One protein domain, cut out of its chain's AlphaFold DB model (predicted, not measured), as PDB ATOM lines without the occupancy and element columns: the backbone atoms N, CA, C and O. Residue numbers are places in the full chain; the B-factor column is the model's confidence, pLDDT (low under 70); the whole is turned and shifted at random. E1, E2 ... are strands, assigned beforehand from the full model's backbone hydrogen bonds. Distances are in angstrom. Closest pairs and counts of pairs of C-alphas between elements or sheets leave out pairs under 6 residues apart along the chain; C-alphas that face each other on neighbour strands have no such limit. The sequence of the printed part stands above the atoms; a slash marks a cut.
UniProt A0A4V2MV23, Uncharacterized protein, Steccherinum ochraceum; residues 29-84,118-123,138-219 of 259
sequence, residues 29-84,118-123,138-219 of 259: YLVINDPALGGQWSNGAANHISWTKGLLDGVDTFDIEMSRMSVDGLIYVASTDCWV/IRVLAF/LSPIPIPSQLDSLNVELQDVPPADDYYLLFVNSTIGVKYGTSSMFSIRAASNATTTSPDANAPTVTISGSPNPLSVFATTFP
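This is residues 29 to 84, 118 to 123 and 138 to 219 of the 259 residues of an uncharacterized protein of Steccherinum ochraceum (UniProt A0A4V2MV23). Two strongly twisted sheets lie face to face as a sandwich, their strands crossed at 37 degrees: a branched sheet of E2, E4, E5, E7, E8 and E9, and a four-stranded sheet of E1, E3, E6 and E10. The long strand E7 joins the branched sheet together, with E4 on one side and both E8 and E9 on the other. The printed part has 144 residues, with no named helix and ten strands, E1 to E10 in chain order; it is all strand by class, though under half of its residues are in named elements. The smaller sheet has the order E1, E3, E6, E10 and is mixed. The whole is compact, with a radius of gyration of the C-alphas of 14.4 A and spans of 41 by 34 by 31 A.

E1, residues 30 to 34, begins with C-alpha 30 at (-7.887, 24.912, 256.995). E2 is residues 40 to 42, and E3, residues 46 to 53, is 22.4 A long. E4, residues 61 to 68, spans 23.5 A, and E5 is residues 75 to 78. E6, residues 149 to 155, spans 19.6 A; E7, residues 160 to 169, is the longest at 26.0 A. E8 is residues 174 to 178, E9 is 182 to 185, and E10 is 201 to 205, ending with C-alpha 205 at (9.941, 42.223, 252.545).

In the branched sheet E7 is antiparallel to E4, with N 166 and O 65 2.7 A apart. E5, on the other side of E4, forms a hairpin with it, N 66 to O 76 being 2.8 A. E7 and E8 are a hairpin too, with N 176 and O 167 at 2.7 A. E9 is antiparallel to E7, with N 184 and O 160 at 2.8 A, and parallel to E2, with N 41 and O 183 at 2.8 A. In the other sheet E3 is antiparallel to E1, N 33 to O 50 being 2.8 A, and to E6, N 152 to O 47 being 2.7 A. The edge strand E10 is parallel to E6, with N 204 and O 153 at 2.8 A. Between the sheets, the closest C-alphas of E1 and E8 are those of Leu 30 and Gly 177, 5.1 A apart.

The C-alphas of Leu 55 and Phe 123 are the farthest apart, at 41.8 A. Residues 85 to 117 and 124 to 137 are not printed; the gaps between C-alphas are 10.6 A and 14.2 A. The link E9 to E10, 15 residues, is long. Mean pLDDT of the printed part is 72.6, and 50 residues are under 70, among them 71 to 84, 118 to 123 and 206 to 219.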
ATOM      1  N   TYR A  29      -7.524  21.223 258.853       76.44
ATOM      2  CA  TYR A  29      -8.184  22.204 259.706       76.44
ATOM      3  C   TYR A  29      -8.524  23.472 258.911       76.44
ATOM      4  O   TYR A  29      -9.567  24.079 259.136       76.44
ATOM      5  N   LEU A  30      -7.687  23.806 257.923       82.69
ATOM      6  CA  LEU A  30      -7.887  24.912 256.995       82.69
ATOM      7  C   LEU A  30      -7.740  24.418 255.552       82.69
ATOM      8  O   LEU A  30      -6.737  23.793 255.200       82.69
ATOM      9  N   VAL A  31      -8.734  24.713 254.717       87.94
ATOM     10  CA  VAL A  31      -8.686  24.494 253.267       87.94
ATOM     11  C   VAL A  31      -8.274  25.806 252.618       87.94
ATOM     12  O   VAL A  31      -9.061  26.746 252.599       87.94
ATOM     13  N   ILE A  32      -7.046  25.896 252.111       90.00
ATOM     14  CA  ILE A  32      -6.568  27.104 251.432       90.00
ATOM     15  C   ILE A  32      -7.212  27.154 250.042       90.00
ATOM     16  O   ILE A  32      -6.982  26.259 249.229       90.00
ATOM     17  N   ASN A  33      -8.007  28.191 249.782       91.50
ATOM     18  CA  ASN A  33      -8.666  28.401 248.493       91.50
ATOM     19  C   ASN A  33      -7.759  29.207 247.547       91.50
ATOM     20  O   ASN A  33      -7.646  28.863 246.372       91.50
ATOM     21  N   ASP A  34      -7.070  30.224 248.082       91.94
ATOM     22  CA  ASP A  34      -6.074  31.026 247.371       91.94
ATOM     23  C   ASP A  34      -4.739  31.055 248.128       91.94
ATOM     24  O   ASP A  34      -4.742  31.256 249.344       91.94
ATOM     25  N   PRO A  35      -3.592  30.906 247.442       91.50
ATOM     26  CA  PRO A  35      -3.454  30.883 245.987       91.50
ATOM     27  C   PRO A  35      -3.871  29.544 245.359       91.50
ATOM     28  O   PRO A  35      -3.496  28.465 245.828       91.50
ATOM     29  N   ALA A  36      -4.630  29.630 244.263       88.06
ATOM     30  CA  ALA A  36      -4.982  28.480 243.439       88.06
ATOM     31  C   ALA A  36      -3.755  27.910 242.705       88.06
ATOM     32  O   ALA A  36      -2.741  28.588 242.512       88.06
ATOM     33  N   LEU A  37      -3.855  26.657 242.252       86.00
ATOM     34  CA  LEU A  37      -2.794  26.006 241.486       86.00
ATOM     35  C   LEU A  37      -2.453  26.810 240.224       86.00
ATOM     36  O   LEU A  37      -3.318  27.069 239.389       86.00
ATOM     37  N   GLY A  38      -1.177  27.173 240.082       84.94
ATOM     38  CA  GLY A  38      -0.708  27.994 238.963       84.94
ATOM     39  C   GLY A  38      -1.020  29.487 239.105       84.94
ATOM     40  O   GLY A  38      -0.786  30.243 238.162       84.94
ATOM     41  N   GLY A  39      -1.512  29.919 240.272       89.06
ATOM     42  CA  GLY A  39      -1.680  31.327 240.611       89.06
ATOM     43  C   GLY A  39      -0.371  32.103 240.461       89.06
ATOM     44  O   GLY A  39       0.727  31.559 240.630       89.06
ATOM     45  N   GLN A  40      -0.482  33.384 240.113       92.44
ATOM     46  CA  GLN A  40       0.671  34.260 239.940       92.44
ATOM     47  C   GLN A  40       0.522  35.488 240.822       92.44
ATOM     48  O   GLN A  40      -0.423  36.262 240.685       92.44
ATOM     49  N   TRP A  41       1.479  35.661 241.715       91.31
ATOM     50  CA  TRP A  41       1.614  36.823 242.569       91.31
ATOM     51  C   TRP A  41       2.649  37.778 241.994       91.31
ATOM     52  O   TRP A  41       3.565  37.377 241.273       91.31
ATOM     53  N   SER A  42       2.514  39.055 242.321       90.38
ATOM     54  CA  SER A  42       3.458  40.096 241.915       90.38
ATOM     55  C   SER A  42       4.113  40.748 243.117       90.38
ATOM     56  O   SER A  42       3.451  41.065 244.108       90.38
ATOM     57  N   ASN A  43       5.407  41.033 242.975       87.25
ATOM     58  CA  ASN A  43       6.076  42.011 243.826       87.25
ATOM     59  C   ASN A  43       5.479  43.411 243.635       87.25
ATOM     60  O   ASN A  43       5.098  43.782 242.526       87.25
ATOM     61  N   GLY A  44       5.450  44.188 244.714       86.50
ATOM     62  CA  GLY A  44       4.918  45.549 244.768       86.50
ATOM     63  C   GLY A  44       3.392  45.635 244.733       86.50
ATOM     64  O   GLY A  44       2.859  46.724 244.546       86.50
ATOM     65  N   ALA A  45       2.687  44.510 244.879       87.88
ATOM     66  CA  ALA A  45       1.231  44.463 244.902       87.88
ATOM     67  C   ALA A  45       0.728  43.647 246.094       87.88
ATOM     68  O   ALA A  45       1.410  42.733 246.562       87.88
ATOM     69  N   ALA A  46      -0.483  43.963 246.545       87.31
ATOM     70  CA  ALA A  46      -1.216  43.169 247.518       87.31
ATOM     71  C   ALA A  46      -1.803  41.926 246.832       87.31
ATOM     72  O   ALA A  46      -2.649  42.040 245.948       87.31
ATOM     73  N   ASN A  47      -1.337  40.751 247.242       90.12
ATOM     74  CA  ASN A  47      -1.770  39.456 246.733       90.12
ATOM     75  C   ASN A  47      -2.742  38.823 247.729       90.12
ATOM     76  O   ASN A  47      -2.442  38.731 248.915       90.12
ATOM     77  N   HIS A  48      -3.906  38.392 247.265       91.81
ATOM     78  CA  HIS A  48      -4.940  37.852 248.142       91.81
ATOM     79  C   HIS A  48      -4.702  36.371 248.478       91.81
ATOM     80  O   HIS A  48      -4.411  35.564 247.589       91.81
ATOM     81  N   ILE A  49      -4.877  36.033 249.756       91.25
ATOM     82  CA  ILE A  49      -4.908  34.683 250.323       91.25
ATOM     83  C   ILE A  49      -6.285  34.482 250.945       91.25
ATOM     84  O   ILE A  49      -6.767  35.358 251.661       91.25
ATOM     85  N   SER A  50      -6.888  33.313 250.735       92.62
ATOM     86  CA  SER A  50      -8.148  32.948 251.383       92.62
ATOM     87  C   SER A  50      -8.184  31.484 251.785       92.62
ATOM     88  O   SER A  50      -7.556  30.626 251.154       92.62
ATOM     89  N   TRP A  51      -8.927  31.181 252.841       92.00
ATOM     90  CA  TRP A  51      -9.091  29.830 253.353       92.00
ATOM     91  C   TRP A  51     -10.488  29.599 253.922       92.00
ATOM     92  O   TRP A  51     -11.156  30.500 254.417       92.00
ATOM     93  N   THR A  52     -10.918  28.343 253.887       88.75
ATOM     94  CA  THR A  52     -12.149  27.876 254.515       88.75
ATOM     95  C   THR A  52     -11.804  27.098 255.777       88.75
ATOM     96  O   THR A  52     -11.023  26.142 255.738       88.75
ATOM     97  N   LYS A  53     -12.402  27.490 256.902       83.75
ATOM     98  CA  LYS A  53     -12.247  26.802 258.185       83.75
ATOM     99  C   LYS A  53     -13.013  25.472 258.195       83.75
ATOM    100  O   LYS A  53     -14.168  25.415 257.773       83.75
ATOM    101  N   GLY A  54     -12.377  24.399 258.663       78.25
ATOM    102  CA  GLY A  54     -13.004  23.087 258.834       78.25
ATOM    103  C   GLY A  54     -13.972  23.030 260.026       78.25
ATOM    104  O   GLY A  54     -13.936  23.863 260.925       78.25
ATOM    105  N   LEU A  55     -14.845  22.015 260.062       61.31
ATOM    106  CA  LEU A  55     -16.004  21.962 260.973       61.31
ATOM    107  C   LEU A  55     -15.679  21.680 262.467       61.31
ATOM    108  O   LEU A  55     -16.598  21.665 263.280       61.31
ATOM    109  N   LEU A  56     -14.426  21.411 262.862       54.75
ATOM    110  CA  LEU A  56     -14.094  20.836 264.186       54.75
ATOM    111  C   LEU A  56     -12.676  21.172 264.692       54.75
ATOM    112  O   LEU A  56     -11.960  20.288 265.158       54.75
ATOM    113  N   ASP A  57     -12.201  22.404 264.556       59.84
ATOM    114  CA  ASP A  57     -10.751  22.609 264.595       59.84
ATOM    115  C   ASP A  57     -10.151  23.031 265.940       59.84
ATOM    116  O   ASP A  57      -9.001  22.683 266.197       59.84
ATOM    117  N   GLY A  58     -10.876  23.724 266.828       71.81
ATOM    118  CA  GLY A  58     -10.275  24.223 268.081       71.81
ATOM    119  C   GLY A  58      -9.016  25.072 267.835       71.81
ATOM    120  O   GLY A  58      -8.173  25.223 268.717       71.81
ATOM    121  N   VAL A  59      -8.867  25.569 266.603       76.62
ATOM    122  CA  VAL A  59      -7.776  26.426 266.170       76.62
ATOM    123  C   VAL A  59      -8.267  27.838 266.383       76.62
ATOM    124  O   VAL A  59      -9.161  28.310 265.680       76.62
ATOM    125  N   ASP A  60      -7.703  28.506 267.379       80.62
ATOM    126  CA  ASP A  60      -7.987  29.914 267.653       80.62
ATOM    127  C   ASP A  60      -7.000  30.826 266.930       80.62
ATOM    128  O   ASP A  60      -7.351  31.943 266.547       80.62
ATOM    129  N   THR A  61      -5.780  30.335 266.699       80.31
ATOM    130  CA  THR A  61      -4.706  31.106 266.079       80.31
ATOM    131  C   THR A  61      -3.735  30.232 265.285       80.31
ATOM    132  O   THR A  61      -3.484  29.081 265.660       80.31
ATOM    133  N   PHE A  62      -3.137  30.791 264.235       80.75
ATOM    134  CA  PHE A  62      -2.097  30.140 263.435       80.75
ATOM    135  C   PHE A  62      -1.143  31.156 262.794       80.75
ATOM    136  O   PHE A  62      -1.442  32.341 262.706       80.75
ATOM    137  N   ASP A  63      -0.015  30.667 262.314       82.06
ATOM    138  CA  ASP A  63       1.000  31.380 261.554       82.06
ATOM    139  C   ASP A  63       0.907  30.980 260.075       82.06
ATOM    140  O   ASP A  63       0.517  29.852 259.743       82.06
ATOM    141  N   ILE A  64       1.263  31.907 259.184       83.81
ATOM    142  CA  ILE A  64       1.395  31.641 257.748       83.81
ATOM    143  C   ILE A  64       2.869  31.748 257.382       83.81
ATOM    144  O   ILE A  64       3.484  32.809 257.526       83.81
ATOM    145  N   GLU A  65       3.405  30.654 256.861       86.19
ATOM    146  CA  GLU A  65       4.765  30.579 256.349       86.19
ATOM    147  C   GLU A  65       4.733  30.415 254.831       86.19
ATOM    148  O   GLU A  65       4.002  29.582 254.304       86.19
ATOM    149  N   MET A  66       5.538  31.183 254.106       86.25
ATOM    150  CA  MET A  66       5.735  31.023 252.667       86.25
ATOM    151  C   MET A  66       7.113  30.420 252.422       86.25
ATOM    152  O   MET A  66       8.117  30.953 252.892       86.25
ATOM    153  N   SER A  67       7.160  29.316 251.683       83.38
ATOM    154  CA  SER A  67       8.389  28.570 251.402       83.38
ATOM    155  C   SER A  67       8.523  28.243 249.920       83.38
ATOM    156  O   SER A  67       7.534  28.212 249.187       83.38
ATOM    157  N   ARG A  68       9.758  27.984 249.481       84.06
ATOM    158  CA  ARG A  68      10.065  27.467 248.138       84.06
ATOM    159  C   ARG A  68      10.375  25.982 248.195       84.06
ATOM    160  O   ARG A  68      11.006  25.522 249.138       84.06
ATOM    161  N   MET A  69       9.956  25.229 247.183       81.12
ATOM    162  CA  MET A  69      10.227  23.789 247.108       81.12
ATOM    163  C   MET A  69      11.619  23.466 246.535       81.12
ATOM    164  O   MET A  69      12.195  22.438 246.872       81.12
ATOM    165  N   SER A  70      12.166  24.321 245.668       77.25
ATOM    166  CA  SER A  70      13.452  24.115 244.981       77.25
ATOM    167  C   SER A  70      14.672  24.592 245.769       77.25
ATOM    168  O   SER A  70      15.800  24.327 245.355       77.25
ATOM    169  N   VAL A  71      14.465  25.311 246.875       68.88
ATOM    170  CA  VAL A  71      15.536  25.894 247.686       68.88
ATOM    171  C   VAL A  71      15.290  25.564 249.149       68.88
ATOM    172  O   VAL A  71      14.287  25.987 249.721       68.88
ATOM    173  N   ASP A  72      16.238  24.863 249.762       57.38
ATOM    174  CA  ASP A  72      16.211  24.608 251.196       57.38
ATOM    175  C   ASP A  72      16.387  25.916 251.983       57.38
ATOM    176  O   ASP A  72      17.254  26.739 251.681       57.38
ATOM    177  N   GLY A  73      15.578  26.096 253.030       54.50
ATOM    178  CA  GLY A  73      15.790  27.140 254.036       54.50
ATOM    179  C   GLY A  73      15.307  28.548 253.676       54.50
ATOM    180  O   GLY A  73      15.605  29.478 254.424       54.50
ATOM    181  N   LEU A  74      14.550  28.740 252.585       50.12
ATOM    182  CA  LEU A  74      13.842  30.003 252.365       50.12
ATOM    183  C   LEU A  74      12.437  29.953 252.964       50.12
ATOM    184  O   LEU A  74      11.546  29.328 252.392       50.12
ATOM    185  N   ILE A  75      12.259  30.657 254.081       57.34
ATOM    186  CA  ILE A  75      10.994  30.768 254.806       57.34
ATOM    187  C   ILE A  75      10.705  32.256 255.035       57.34
ATOM    188  O   ILE A  75      11.557  32.991 255.532       57.34
ATOM    189  N   TYR A  76       9.504  32.699 254.681       56.12
ATOM    190  CA  TYR A  76       8.963  34.007 255.049       56.12
ATOM    191  C   TYR A  76       7.798  33.806 256.015       56.12
ATOM    192  O   TYR A  76       6.957  32.947 255.763       56.12
ATOM    193  N   VAL A  77       7.714  34.598 257.085       58.22
ATOM    194  CA  VAL A  77       6.637  34.491 258.085       58.22
ATOM    195  C   VAL A  77       5.857  35.793 258.144       58.22
ATOM    196  O   VAL A  77       6.432  36.866 258.323       58.22
ATOM    197  N   ALA A  78       4.539  35.692 258.003       51.28
ATOM    198  CA  ALA A  78       3.628  36.808 258.205       51.28
ATOM    199  C   ALA A  78       3.169  36.838 259.674       51.28
ATOM    200  O   ALA A  78       2.499  35.915 260.129       51.28
ATOM    201  N   SER A  79       3.511  37.905 260.405       49.28
ATOM    202  CA  SER A  79       2.969  38.205 261.742       49.28
ATOM    203  C   SER A  79       1.958  39.341 261.634       49.28
ATOM    204  O   SER A  79       2.242  40.376 261.026       49.28
ATOM    205  N   THR A  80       0.782  39.177 262.239       43.97
ATOM    206  CA  THR A  80      -0.195  40.265 262.347       43.97
ATOM    207  C   THR A  80      -0.008  40.996 263.668       43.97
ATOM    208  O   THR A  80      -0.588  40.604 264.677       43.97
ATOM    209  N   ASP A  81       0.734  42.103 263.676       44.44
ATOM    210  CA  ASP A  81       0.841  42.979 264.852       44.44
ATOM    211  C   ASP A  81      -0.452  43.787 265.070       44.44
ATOM    212  O   ASP A  81      -0.499  45.006 264.935       44.44
ATOM    213  N   CYS A  82      -1.547  43.101 265.401       44.69
ATOM    214  CA  CYS A  82      -2.846  43.715 265.682       44.69
ATOM    215  C   CYS A  82      -3.028  44.053 267.180       44.69
ATOM    216  O   CYS A  82      -3.905  44.829 267.554       44.69
ATOM    217  N   TRP A  83      -2.184  43.519 268.073       38.25
ATOM    218  CA  TRP A  83      -2.425  43.589 269.524       38.25
ATOM    219  C   TRP A  83      -1.489  44.499 270.328       38.25
ATOM    220  O   TRP A  83      -1.764  44.748 271.506       38.25
ATOM    221  N   VAL A  84      -0.442  45.060 269.716       44.78
ATOM    222  CA  VAL A  84       0.482  45.980 270.408       44.78
ATOM    223  C   VAL A  84      -0.248  47.249 270.871       44.78
ATOM    224  O   VAL A  84      -0.064  47.687 272.006       44.78
ATOM    225  N   ILE A 118       1.176  47.857 259.535       37.53
ATOM    226  CA  ILE A 118       1.977  46.695 259.920       37.53
ATOM    227  C   ILE A 118       3.440  47.027 259.601       37.53
ATOM    228  O   ILE A 118       3.762  47.444 258.489       37.53
ATOM    229  N   ARG A 119       4.322  46.926 260.599       31.62
ATOM    230  CA  ARG A 119       5.754  47.213 260.462       31.62
ATOM    231  C   ARG A 119       6.534  45.919 260.628       31.62
ATOM    232  O   ARG A 119       6.732  45.470 261.748       31.62
ATOM    233  N   VAL A 120       7.053  45.377 259.530       32.09
ATOM    234  CA  VAL A 120       8.205  44.472 259.611       32.09
ATOM    235  C   VAL A 120       9.418  45.343 259.940       32.09
ATOM    236  O   VAL A 120       9.863  46.152 259.126       32.09
ATOM    237  N   LEU A 121       9.904  45.261 261.180       27.25
ATOM    238  CA  LEU A 121      11.092  45.986 261.624       27.25
ATOM    239  C   LEU A 121      12.349  45.248 261.156       27.25
ATOM    240  O   LEU A 121      12.855  44.370 261.844       27.25
ATOM    241  N   ALA A 122      12.880  45.649 260.003       28.77
ATOM    242  CA  ALA A 122      14.273  45.406 259.650       28.77
ATOM    243  C   ALA A 122      15.067  46.698 259.900       28.77
ATOM    244  O   ALA A 122      14.902  47.688 259.185       28.77
ATOM    245  N   PHE A 123      15.916  46.719 260.931       27.62
ATOM    246  CA  PHE A 123      16.886  47.799 261.118       27.62
ATOM    247  C   PHE A 123      18.198  47.424 260.430       27.62
ATOM    248  O   PHE A 123      18.863  46.475 260.830       27.62
ATOM    249  N   LEU A 138       9.915  40.197 269.754       34.53
ATOM    250  CA  LEU A 138       8.466  40.318 269.700       34.53
ATOM    251  C   LEU A 138       7.989  39.024 269.044       34.53
ATOM    252  O   LEU A 138       8.143  38.832 267.842       34.53
ATOM    253  N   SER A 139       7.527  38.089 269.875       43.25
ATOM    254  CA  SER A 139       6.890  36.850 269.430       43.25
ATOM    255  C   SER A 139       5.900  37.179 268.306       43.25
ATOM    256  O   SER A 139       5.089  38.088 268.516       43.25
ATOM    257  N   PRO A 140       5.956  36.488 267.149       53.84
ATOM    258  CA  PRO A 140       4.997  36.707 266.077       53.84
ATOM    259  C   PRO A 140       3.590  36.567 266.659       53.84
ATOM    260  O   PRO A 140       3.291  35.602 267.366       53.84
ATOM    261  N   ILE A 141       2.756  37.587 266.466       53.03
ATOM    262  CA  ILE A 141       1.375  37.558 266.934       53.03
ATOM    263  C   ILE A 141       0.611  36.679 265.940       53.03
ATOM    264  O   ILE A 141       0.519  37.041 264.761       53.03
ATOM    265  N   PRO A 142       0.056  35.545 266.397       63.25
ATOM    266  CA  PRO A 142      -0.553  34.585 265.501       63.25
ATOM    267  C   PRO A 142      -1.892  35.128 264.981       63.25
ATOM    268  O   PRO A 142      -2.605  35.874 265.664       63.25
ATOM    269  N   ILE A 143      -2.230  34.760 263.751       64.12
ATOM    270  CA  ILE A 143      -3.412  35.226 263.028       64.12
ATOM    271  C   ILE A 143      -4.664  34.618 263.666       64.12
ATOM    272  O   ILE A 143      -4.716  33.396 263.838       64.12
ATOM    273  N   PRO A 144      -5.695  35.418 264.001       73.75
ATOM    274  CA  PRO A 144      -6.950  34.890 264.520       73.75
ATOM    275  C   PRO A 144      -7.650  33.995 263.496       73.75
ATOM    276  O   PRO A 144      -7.846  34.384 262.348       73.75
ATOM    277  N   SER A 145      -8.152  32.847 263.942       73.75
ATOM    278  CA  SER A 145      -8.908  31.909 263.099       73.75
ATOM    279  C   SER A 145     -10.289  32.403 262.658       73.75
ATOM    280  O   SER A 145     -11.008  31.684 261.968       73.75
ATOM    281  N   GLN A 146     -10.690  33.596 263.104       78.44
ATOM    282  CA  GLN A 146     -11.911  34.274 262.669       78.44
ATOM    283  C   GLN A 146     -11.748  34.962 261.312       78.44
ATOM    284  O   GLN A 146     -12.753  35.275 260.683       78.44
ATOM    285  N   LEU A 147     -10.507  35.214 260.885       79.94
ATOM    286  CA  LEU A 147     -10.226  35.669 259.534       79.94
ATOM    287  C   LEU A 147     -10.343  34.482 258.574       79.94
ATOM    288  O   LEU A 147      -9.960  33.361 258.911       79.94
ATOM    289  N   ASP A 148     -10.864  34.751 257.387       89.38
ATOM    290  CA  ASP A 148     -10.962  33.848 256.239       89.38
ATOM    291  C   ASP A 148     -10.115  34.328 255.050       89.38
ATOM    292  O   ASP A 148      -9.897  33.572 254.099       89.38
ATOM    293  N   SER A 149      -9.594  35.557 255.117       88.88
ATOM    294  CA  SER A 149      -8.724  36.147 254.106       88.88
ATOM    295  C   SER A 149      -7.624  37.049 254.683       88.88
ATOM    296  O   SER A 149      -7.703  37.571 255.800       88.88
ATOM    297  N   LEU A 150      -6.558  37.218 253.896       87.25
ATOM    298  CA  LEU A 150      -5.422  38.099 254.164       87.25
ATOM    299  C   LEU A 150      -4.869  38.632 252.839       87.25
ATOM    300  O   LEU A 150      -4.660  37.867 251.900       87.25
ATOM    301  N   ASN A 151      -4.555  39.922 252.773       87.12
ATOM    302  CA  ASN A 151      -3.749  40.471 251.687       87.12
ATOM    303  C   ASN A 151      -2.264  40.415 252.064       87.12
ATOM    304  O   ASN A 151      -1.875  40.809 253.162       87.12
ATOM    305  N   VAL A 152      -1.419  39.975 251.139       86.56
ATOM    306  CA  VAL A 152       0.031  39.905 251.308       86.56
ATOM    307  C   VAL A 152       0.724  40.755 250.258       86.56
ATOM    308  O   VAL A 152       0.757  40.429 249.071       86.56
ATOM    309  N   GLU A 153       1.288  41.866 250.707       85.38
ATOM    310  CA  GLU A 153       2.114  42.730 249.878       85.38
ATOM    311  C   GLU A 153       3.549  42.208 249.854       85.38
ATOM    312  O   GLU A 153       4.227  42.174 250.878       85.38
ATOM    313  N   LEU A 154       4.023  41.792 248.683       85.88
ATOM    314  CA  LEU A 154       5.390  41.299 248.522       85.88
ATOM    315  C   LEU A 154       6.327  42.439 248.133       85.88
ATOM    316  O   LEU A 154       6.042  43.170 247.187       85.88
ATOM    317  N   GLN A 155       7.470  42.560 248.796       83.62
ATOM    318  CA  GLN A 155       8.520  43.515 248.454       83.62
ATOM    319  C   GLN A 155       9.858  42.779 248.342       83.62
ATOM    320  O   GLN A 155      10.314  42.135 249.283       83.62
ATOM    321  N   ASP A 156      10.491  42.868 247.174       83.19
ATOM    322  CA  ASP A 156      11.813  42.284 246.910       83.19
ATOM    323  C   ASP A 156      11.909  40.755 247.107       83.19
ATOM    324  O   ASP A 156      12.983  40.216 247.389       83.19
ATOM    325  N   VAL A 157      10.805  40.025 246.912       83.06
ATOM    326  CA  VAL A 157      10.800  38.555 246.952       83.06
ATOM    327  C   VAL A 157      11.266  37.996 245.599       83.06
ATOM    328  O   VAL A 157      10.703  38.361 244.564       83.06
ATOM    329  N   PRO A 158      12.272  37.102 245.540       86.12
ATOM    330  CA  PRO A 158      12.792  36.594 244.272       86.12
ATOM    331  C   PRO A 158      11.711  35.925 243.401       86.12
ATOM    332  O   PRO A 158      10.975  35.070 243.899       86.12
ATOM    333  N   PRO A 159      11.619  36.237 242.096       89.12
ATOM    334  CA  PRO A 159      10.685  35.551 241.210       89.12
ATOM    335  C   PRO A 159      10.979  34.046 241.107       89.12
ATOM    336  O   PRO A 159      12.131  33.662 240.902       89.12
ATOM    337  N   ALA A 160       9.948  33.204 241.223       89.12
ATOM    338  CA  ALA A 160      10.027  31.751 241.033       89.12
ATOM    339  C   ALA A 160       8.638  31.104 240.902       89.12
ATOM    340  O   ALA A 160       7.638  31.782 241.120       89.12
ATOM    341  N   ASP A 161       8.581  29.805 240.588       92.00
ATOM    342  CA  ASP A 161       7.340  29.083 240.224       92.00
ATOM    343  C   ASP A 161       6.936  27.989 241.216       92.00
ATOM    344  O   ASP A 161       6.045  27.184 240.953       92.00
ATOM    345  N   ASP A 162       7.626  27.941 242.347       86.56
ATOM    346  CA  ASP A 162       7.631  26.820 243.277       86.56
ATOM    347  C   ASP A 162       7.331  27.249 244.719       86.56
ATOM    348  O   ASP A 162       7.769  26.598 245.672       86.56
ATOM    349  N   TYR A 163       6.615  28.364 244.880       89.56
ATOM    350  CA  TYR A 163       6.191  28.853 246.185       89.56
ATOM    351  C   TYR A 163       4.951  28.112 246.671       89.56
ATOM    352  O   TYR A 163       4.068  27.760 245.890       89.56
ATOM    353  N   TYR A 164       4.865  27.910 247.980       90.94
ATOM    354  CA  TYR A 164       3.672  27.419 248.658       90.94
ATOM    355  C   TYR A 164       3.553  28.061 250.041       90.94
ATOM    356  O   TYR A 164       4.538  28.538 250.609       90.94
ATOM    357  N   LEU A 165       2.336  28.073 250.577       90.31
ATOM    358  CA  LEU A 165       2.038  28.532 251.925       90.31
ATOM    359  C   LEU A 165       1.798  27.343 252.849       90.31
ATOM    360  O   LEU A 165       1.141  26.365 252.480       90.31
ATOM    361  N   LEU A 166       2.267  27.470 254.079       87.81
ATOM    362  CA  LEU A 166       2.045  26.557 255.177       87.81
ATOM    363  C   LEU A 166       1.293  27.297 256.278       87.81
ATOM    364  O   LEU A 166       1.733  28.339 256.751       87.81
ATOM    365  N   PHE A 167       0.158  26.743 256.689       87.19
ATOM    366  CA  PHE A 167      -0.597  27.240 257.830       87.19
ATOM    367  C   PHE A 167      -0.245  26.342 259.008       87.19
ATOM    368  O   PHE A 167      -0.559  25.148 258.985       87.19
ATOM    369  N   VAL A 168       0.445  26.878 260.008       83.19
ATOM    370  CA  VAL A 168       1.014  26.111 261.124       83.19
ATOM    371  C   VAL A 168       0.810  26.865 262.426       83.19
ATOM    372  O   VAL A 168       0.753  28.078 262.433       83.19
ATOM    373  N   ASN A 169       0.699  26.172 263.549       81.06
ATOM    374  CA  ASN A 169       0.916  26.795 264.846       81.06
ATOM    375  C   ASN A 169       2.358  26.534 265.267       81.06
ATOM    376  O   ASN A 169       2.677  25.414 265.677       81.06
ATOM    377  N   SER A 170       3.215  27.547 265.169       72.88
ATOM    378  CA  SER A 170       4.639  27.438 265.508       72.88
ATOM    379  C   SER A 170       4.880  27.091 266.982       72.88
ATOM    380  O   SER A 170       5.862  26.425 267.302       72.88
ATOM    381  N   THR A 171       3.955  27.452 267.883       74.38
ATOM    382  CA  THR A 171       4.076  27.168 269.326       74.38
ATOM    383  C   THR A 171       3.963  25.674 269.627       74.38
ATOM    384  O   THR A 171       4.671  25.161 270.491       74.38
ATOM    385  N   ILE A 172       3.070  24.964 268.931       75.12
ATOM    386  CA  ILE A 172       2.826  23.526 269.156       75.12
ATOM    387  C   ILE A 172       3.322  22.632 268.013       75.12
ATOM    388  O   ILE A 172       3.223  21.410 268.112       75.12
ATOM    389  N   GLY A 173       3.833  23.216 266.927       75.25
ATOM    390  CA  GLY A 173       4.325  22.500 265.749       75.25
ATOM    391  C   GLY A 173       3.242  21.757 264.963       75.25
ATOM    392  O   GLY A 173       3.524  20.733 264.344       75.25
ATOM    393  N   VAL A 174       1.989  22.222 265.007       79.62
ATOM    394  CA  VAL A 174       0.867  21.558 264.322       79.62
ATOM    395  C   VAL A 174       0.561  22.256 263.008       79.62
ATOM    396  O   VAL A 174       0.256  23.444 262.988       79.62
ATOM    397  N   LYS A 175       0.586  21.497 261.911       86.62
ATOM    398  CA  LYS A 175       0.169  21.959 260.585       86.62
ATOM    399  C   LYS A 175      -1.353  21.900 260.435       86.62
ATOM    400  O   LYS A 175      -1.953  20.847 260.645       86.62
ATOM    401  N   TYR A 176      -1.947  22.998 259.984       85.19
ATOM    402  CA  TYR A 176      -3.382  23.137 259.737       85.19
ATOM    403  C   TYR A 176      -3.767  23.041 258.264       85.19
ATOM    404  O   TYR A 176      -4.854  22.547 257.955       85.19
ATOM    405  N   GLY A 177      -2.876  23.449 257.363       87.25
ATOM    406  CA  GLY A 177      -3.121  23.403 255.927       87.25
ATOM    407  C   GLY A 177      -1.875  23.713 255.105       87.25
ATOM    408  O   GLY A 177      -0.851  24.163 255.625       87.25
ATOM    409  N   THR A 178      -1.952  23.437 253.809       90.94
ATOM    410  CA  THR A 178      -0.913  23.776 252.829       90.94
ATOM    411  C   THR A 178      -1.600  24.258 251.559       90.94
ATOM    412  O   THR A 178      -2.575  23.640 251.133       90.94
ATOM    413  N   SER A 179      -1.130  25.361 250.975       90.56
ATOM    414  CA  SER A 179      -1.681  25.866 249.714       90.56
ATOM    415  C   SER A 179      -1.257  25.012 248.522       90.56
ATOM    416  O   SER A 179      -0.328  24.205 248.598       90.56
ATOM    417  N   SER A 180      -1.900  25.254 247.379       91.38
ATOM    418  CA  SER A 180      -1.332  24.844 246.095       91.38
ATOM    419  C   SER A 180      -0.049  25.624 245.800       91.38
ATOM    420  O   SER A 180       0.180  26.701 246.361       91.38
ATOM    421  N   MET A 181       0.783  25.083 244.906       91.25
ATOM    422  CA  MET A 181       1.953  25.804 244.407       91.25
ATOM    423  C   MET A 181       1.532  26.988 243.534       91.25
ATOM    424  O   MET A 181       0.606  26.880 242.720       91.25
ATOM    425  N   PHE A 182       2.256  28.089 243.680       91.31
ATOM    426  CA  PHE A 182       2.054  29.322 242.935       91.31
ATOM    427  C   PHE A 182       3.397  29.946 242.545       91.31
ATOM    428  O   PHE A 182       4.462  29.567 243.036       91.31
ATOM    429  N   SER A 183       3.335  30.907 241.630       92.25
ATOM    430  CA  SER A 183       4.505  31.638 241.154       92.25
ATOM    431  C   SER A 183       4.507  33.077 241.646       92.25
ATOM    432  O   SER A 183       3.456  33.695 241.784       92.25
ATOM    433  N   ILE A 184       5.694  33.626 241.870       90.38
ATOM    434  CA  ILE A 184       5.921  35.051 242.093       90.38
ATOM    435  C   ILE A 184       6.638  35.595 240.860       90.38
ATOM    436  O   ILE A 184       7.678  35.080 240.440       90.38
ATOM    437  N   ARG A 185       6.082  36.645 240.259       89.62
ATOM    438  CA  ARG A 185       6.623  37.339 239.088       89.62
ATOM    439  C   ARG A 185       7.069  38.754 239.455       89.62
ATOM    440  O   ARG A 185       6.679  39.329 240.475       89.62
ATOM    441  N   ALA A 186       7.891  39.336 238.587       79.94
ATOM    442  CA  ALA A 186       8.096  40.779 238.590       79.94
ATOM    443  C   ALA A 186       6.758  41.494 238.313       79.94
ATOM    444  O   ALA A 186       5.904  40.947 237.612       79.94
ATOM    445  N   ALA A 187       6.594  42.702 238.861       68.25
ATOM    446  CA  ALA A 187       5.333  43.450 238.968       68.25
ATOM    447  C   ALA A 187       4.496  43.593 237.676       68.25
ATOM    448  O   ALA A 187       3.317  43.917 237.741       68.25
ATOM    449  N   SER A 188       5.077  43.370 236.497       63.00
ATOM    450  CA  SER A 188       4.463  43.664 235.203       63.00
ATOM    451  C   SER A 188       3.590  42.556 234.599       63.00
ATOM    452  O   SER A 188       2.867  42.861 233.658       63.00
ATOM    453  N   ASN A 189       3.630  41.307 235.088       59.09
ATOM    454  CA  ASN A 189       3.039  40.161 234.362       59.09
ATOM    455  C   ASN A 189       2.253  39.150 235.220       59.09
ATOM    456  O   ASN A 189       2.010  38.039 234.757       59.09
ATOM    457  N   ALA A 190       1.880  39.475 236.459       61.31
ATOM    458  CA  ALA A 190       1.120  38.541 237.290       61.31
ATOM    459  C   ALA A 190      -0.379  38.562 236.943       61.31
ATOM    460  O   ALA A 190      -0.980  39.626 236.790       61.31
ATOM    461  N   THR A 191      -1.012  37.389 236.884       63.09
ATOM    462  CA  THR A 191      -2.472  37.247 236.994       63.09
ATOM    463  C   THR A 191      -2.878  37.494 238.448       63.09
ATOM    464  O   THR A 191      -3.175  36.557 239.189       63.09
ATOM    465  N   THR A 192      -2.788  38.747 238.884       59.78
ATOM    466  CA  THR A 192      -3.005  39.132 240.279       59.78
ATOM    467  C   THR A 192      -4.409  38.752 240.728       59.78
ATOM    468  O   THR A 192      -5.390  39.114 240.072       59.78
ATOM    469  N   THR A 193      -4.520  38.075 241.869       67.38
ATOM    470  CA  THR A 193      -5.779  38.053 242.611       67.38
ATOM    471  C   THR A 193      -6.078  39.483 243.060       67.38
ATOM    472  O   THR A 193      -5.187  40.193 243.525       67.38
ATOM    473  N   SER A 194      -7.309  39.954 242.845       81.25
ATOM    474  CA  SER A 194      -7.701  41.283 243.319       81.25
ATOM    475  C   SER A 194      -7.614  41.294 244.846       81.25
ATOM    476  O   SER A 194      -8.163  40.377 245.458       81.25
ATOM    477  N   PRO A 195      -6.969  42.295 245.468       85.88
ATOM    478  CA  PRO A 195      -6.954  42.404 246.919       85.88
ATOM    479  C   PRO A 195      -8.383  42.525 247.455       85.88
ATOM    480  O   PRO A 195      -9.238  43.166 246.833       85.88
ATOM    481  N   ASP A 196      -8.632  41.919 248.611       85.81
ATOM    482  CA  ASP A 196      -9.899  42.055 249.325       85.81
ATOM    483  C   ASP A 196      -9.848  43.319 250.185       85.81
ATOM    484  O   ASP A 196      -9.040  43.428 251.105       85.81
ATOM    485  N   ALA A 197     -10.711  44.291 249.894       86.75
ATOM    486  CA  ALA A 197     -10.741  45.568 250.605       86.75
ATOM    487  C   ALA A 197     -11.089  45.437 252.101       86.75
ATOM    488  O   ALA A 197     -10.824  46.367 252.864       86.75
ATOM    489  N   ASN A 198     -11.685  44.316 252.518       85.62
ATOM    490  CA  ASN A 198     -12.036  44.051 253.913       85.62
ATOM    491  C   ASN A 198     -10.960  43.246 254.654       85.62
ATOM    492  O   ASN A 198     -10.999  43.170 255.883       85.62
ATOM    493  N   ALA A 199     -10.004  42.664 253.925       81.12
ATOM    494  CA  ALA A 199      -8.942  41.862 254.505       81.12
ATOM    495  C   ALA A 199      -7.772  42.743 254.983       81.12
ATOM    496  O   ALA A 199      -7.400  43.711 254.310       81.12
ATOM    497  N   PRO A 200      -7.138  42.409 256.122       83.38
ATOM    498  CA  PRO A 200      -5.914  43.080 256.547       83.38
ATOM    499  C   PRO A 200      -4.777  42.841 255.542       83.38
ATOM    500  O   PRO A 200      -4.731  41.799 254.892       83.38
ATOM    501  N   THR A 201      -3.841  43.788 255.434       80.38
ATOM    502  CA  THR A 201      -2.676  43.676 254.537       80.38
ATOM    503  C   THR A 201      -1.385  43.531 255.324       80.38
ATOM    504  O   THR A 201      -1.025  44.437 256.068       80.38
ATOM    505  N   VAL A 202      -0.664  42.427 255.126       79.38
ATOM    506  CA  VAL A 202       0.672  42.192 255.687       79.38
ATOM    507  C   VAL A 202       1.717  42.355 254.595       79.38
ATOM    508  O   VAL A 202       1.566  41.822 253.502       79.38
ATOM    509  N   THR A 203       2.800  43.065 254.893       79.00
ATOM    510  CA  THR A 203       3.927  43.203 253.970       79.00
ATOM    511  C   THR A 203       4.994  42.164 254.293       79.00
ATOM    512  O   THR A 203       5.428  42.061 255.438       79.00
ATOM    513  N   ILE A 204       5.442  41.419 253.286       78.50
ATOM    514  CA  ILE A 204       6.612  40.545 253.352       78.50
ATOM    515  C   ILE A 204       7.710  41.220 252.547       78.50
ATOM    516  O   ILE A 204       7.550  41.420 251.343       78.50
ATOM    517  N   SER A 205       8.813  41.570 253.199       76.31
ATOM    518  CA  SER A 205       9.941  42.223 252.545       76.31
ATOM    519  C   SER A 205      11.272  41.557 252.862       76.31
ATOM    520  O   SER A 205      11.447  40.935 253.911       76.31
ATOM    521  N   GLY A 206      12.224  41.721 251.944       67.00
ATOM    522  CA  GLY A 206      13.624  41.375 252.157       67.00
ATOM    523  C   GLY A 206      14.092  40.119 251.426       67.00
ATOM    524  O   GLY A 206      13.331  39.214 251.077       67.00
ATOM    525  N   SER A 207      15.405  40.070 251.200       56.41
ATOM    526  CA  SER A 207      16.067  38.888 250.663       56.41
ATOM    527  C   SER A 207      15.993  37.730 251.664       56.41
ATOM    528  O   SER A 207      16.109  37.982 252.866       56.41
ATOM    529  N   PRO A 208      15.903  36.474 251.186       54.53
ATOM    530  CA  PRO A 208      16.197  35.280 251.976       54.53
ATOM    531  C   PRO A 208      17.376  35.520 252.929       54.53
ATOM    532  O   PRO A 208      18.499  35.692 252.456       54.53
ATOM    533  N   ASN A 209      17.159  35.573 254.245       54.97
ATOM    534  CA  ASN A 209      18.273  35.608 255.191       54.97
ATOM    535  C   ASN A 209      18.431  34.217 255.821       54.97
ATOM    536  O   ASN A 209      17.775  33.937 256.822       54.97
ATOM    537  N   PRO A 210      19.307  33.352 255.279       48.19
ATOM    538  CA  PRO A 210      19.528  32.010 255.820       48.19
ATOM    539  C   PRO A 210      20.181  32.022 257.213       48.19
ATOM    540  O   PRO A 210      20.231  30.987 257.869       48.19
ATOM    541  N   LEU A 211      20.685  33.178 257.668       45.09
ATOM    542  CA  LEU A 211      21.237  33.388 259.011       45.09
ATOM    543  C   LEU A 211      20.242  34.062 259.966       45.09
ATOM    544  O   LEU A 211      20.540  34.209 261.150       45.09
ATOM    545  N   SER A 212      19.064  34.469 259.481       46.28
ATOM    546  CA  SER A 212      17.965  34.895 260.343       46.28
ATOM    547  C   SER A 212      17.419  33.654 261.035       46.28
ATOM    548  O   SER A 212      16.578  32.941 260.493       46.28
ATOM    549  N   VAL A 213      17.961  33.370 262.219       39.91
ATOM    550  CA  VAL A 213      17.569  32.245 263.066       39.91
ATOM    551  C   VAL A 213      16.062  32.294 263.300       39.91
ATOM    552  O   VAL A 213      15.554  33.164 264.005       39.91
ATOM    553  N   PHE A 214      15.350  31.315 262.750       44.66
ATOM    554  CA  PHE A 214      14.047  30.938 263.267       44.66
ATOM    555  C   PHE A 214      14.257  30.283 264.636       44.66
ATOM    556  O   PHE A 214      14.837  29.204 264.744       44.66
ATOM    557  N   ALA A 215      13.728  30.892 265.695       39.62
ATOM    558  CA  ALA A 215      13.068  30.070 266.700       39.62
ATOM    559  C   ALA A 215      11.882  29.421 265.949       39.62
ATOM    560  O   ALA A 215      10.967  30.126 265.558       39.62
ATOM    561  N   THR A 216      11.862  28.142 265.577       36.06
ATOM    562  CA  THR A 216      12.553  26.976 266.118       36.06
ATOM    563  C   THR A 216      12.931  26.017 264.979       36.06
ATOM    564  O   THR A 216      12.132  25.739 264.089       36.06
ATOM    565  N   THR A 217      14.154  25.484 264.992       34.31
ATOM    566  CA  THR A 217      14.500  24.309 264.185       34.31
ATOM    567  C   THR A 217      13.790  23.103 264.788       34.31
ATOM    568  O   THR A 217      14.192  22.614 265.845       34.31
ATOM    569  N   PHE A 218      12.745  22.599 264.134       34.19
ATOM    570  CA  PHE A 218      12.284  21.247 264.432       34.19
ATOM    571  C   PHE A 218      13.415  20.282 264.056       34.19
ATOM    572  O   PHE A 218      13.913  20.351 262.928       34.19
ATOM    573  N   PRO A 219      13.871  19.403 264.968       31.00
ATOM    574  CA  PRO A 219      14.832  18.383 264.590       31.00
ATOM    575  C   PRO A 219      14.240  17.556 263.440       31.00
ATOM    576  O   PRO A 219      13.028  17.301 263.448       31.00
TER     577      PRO A 219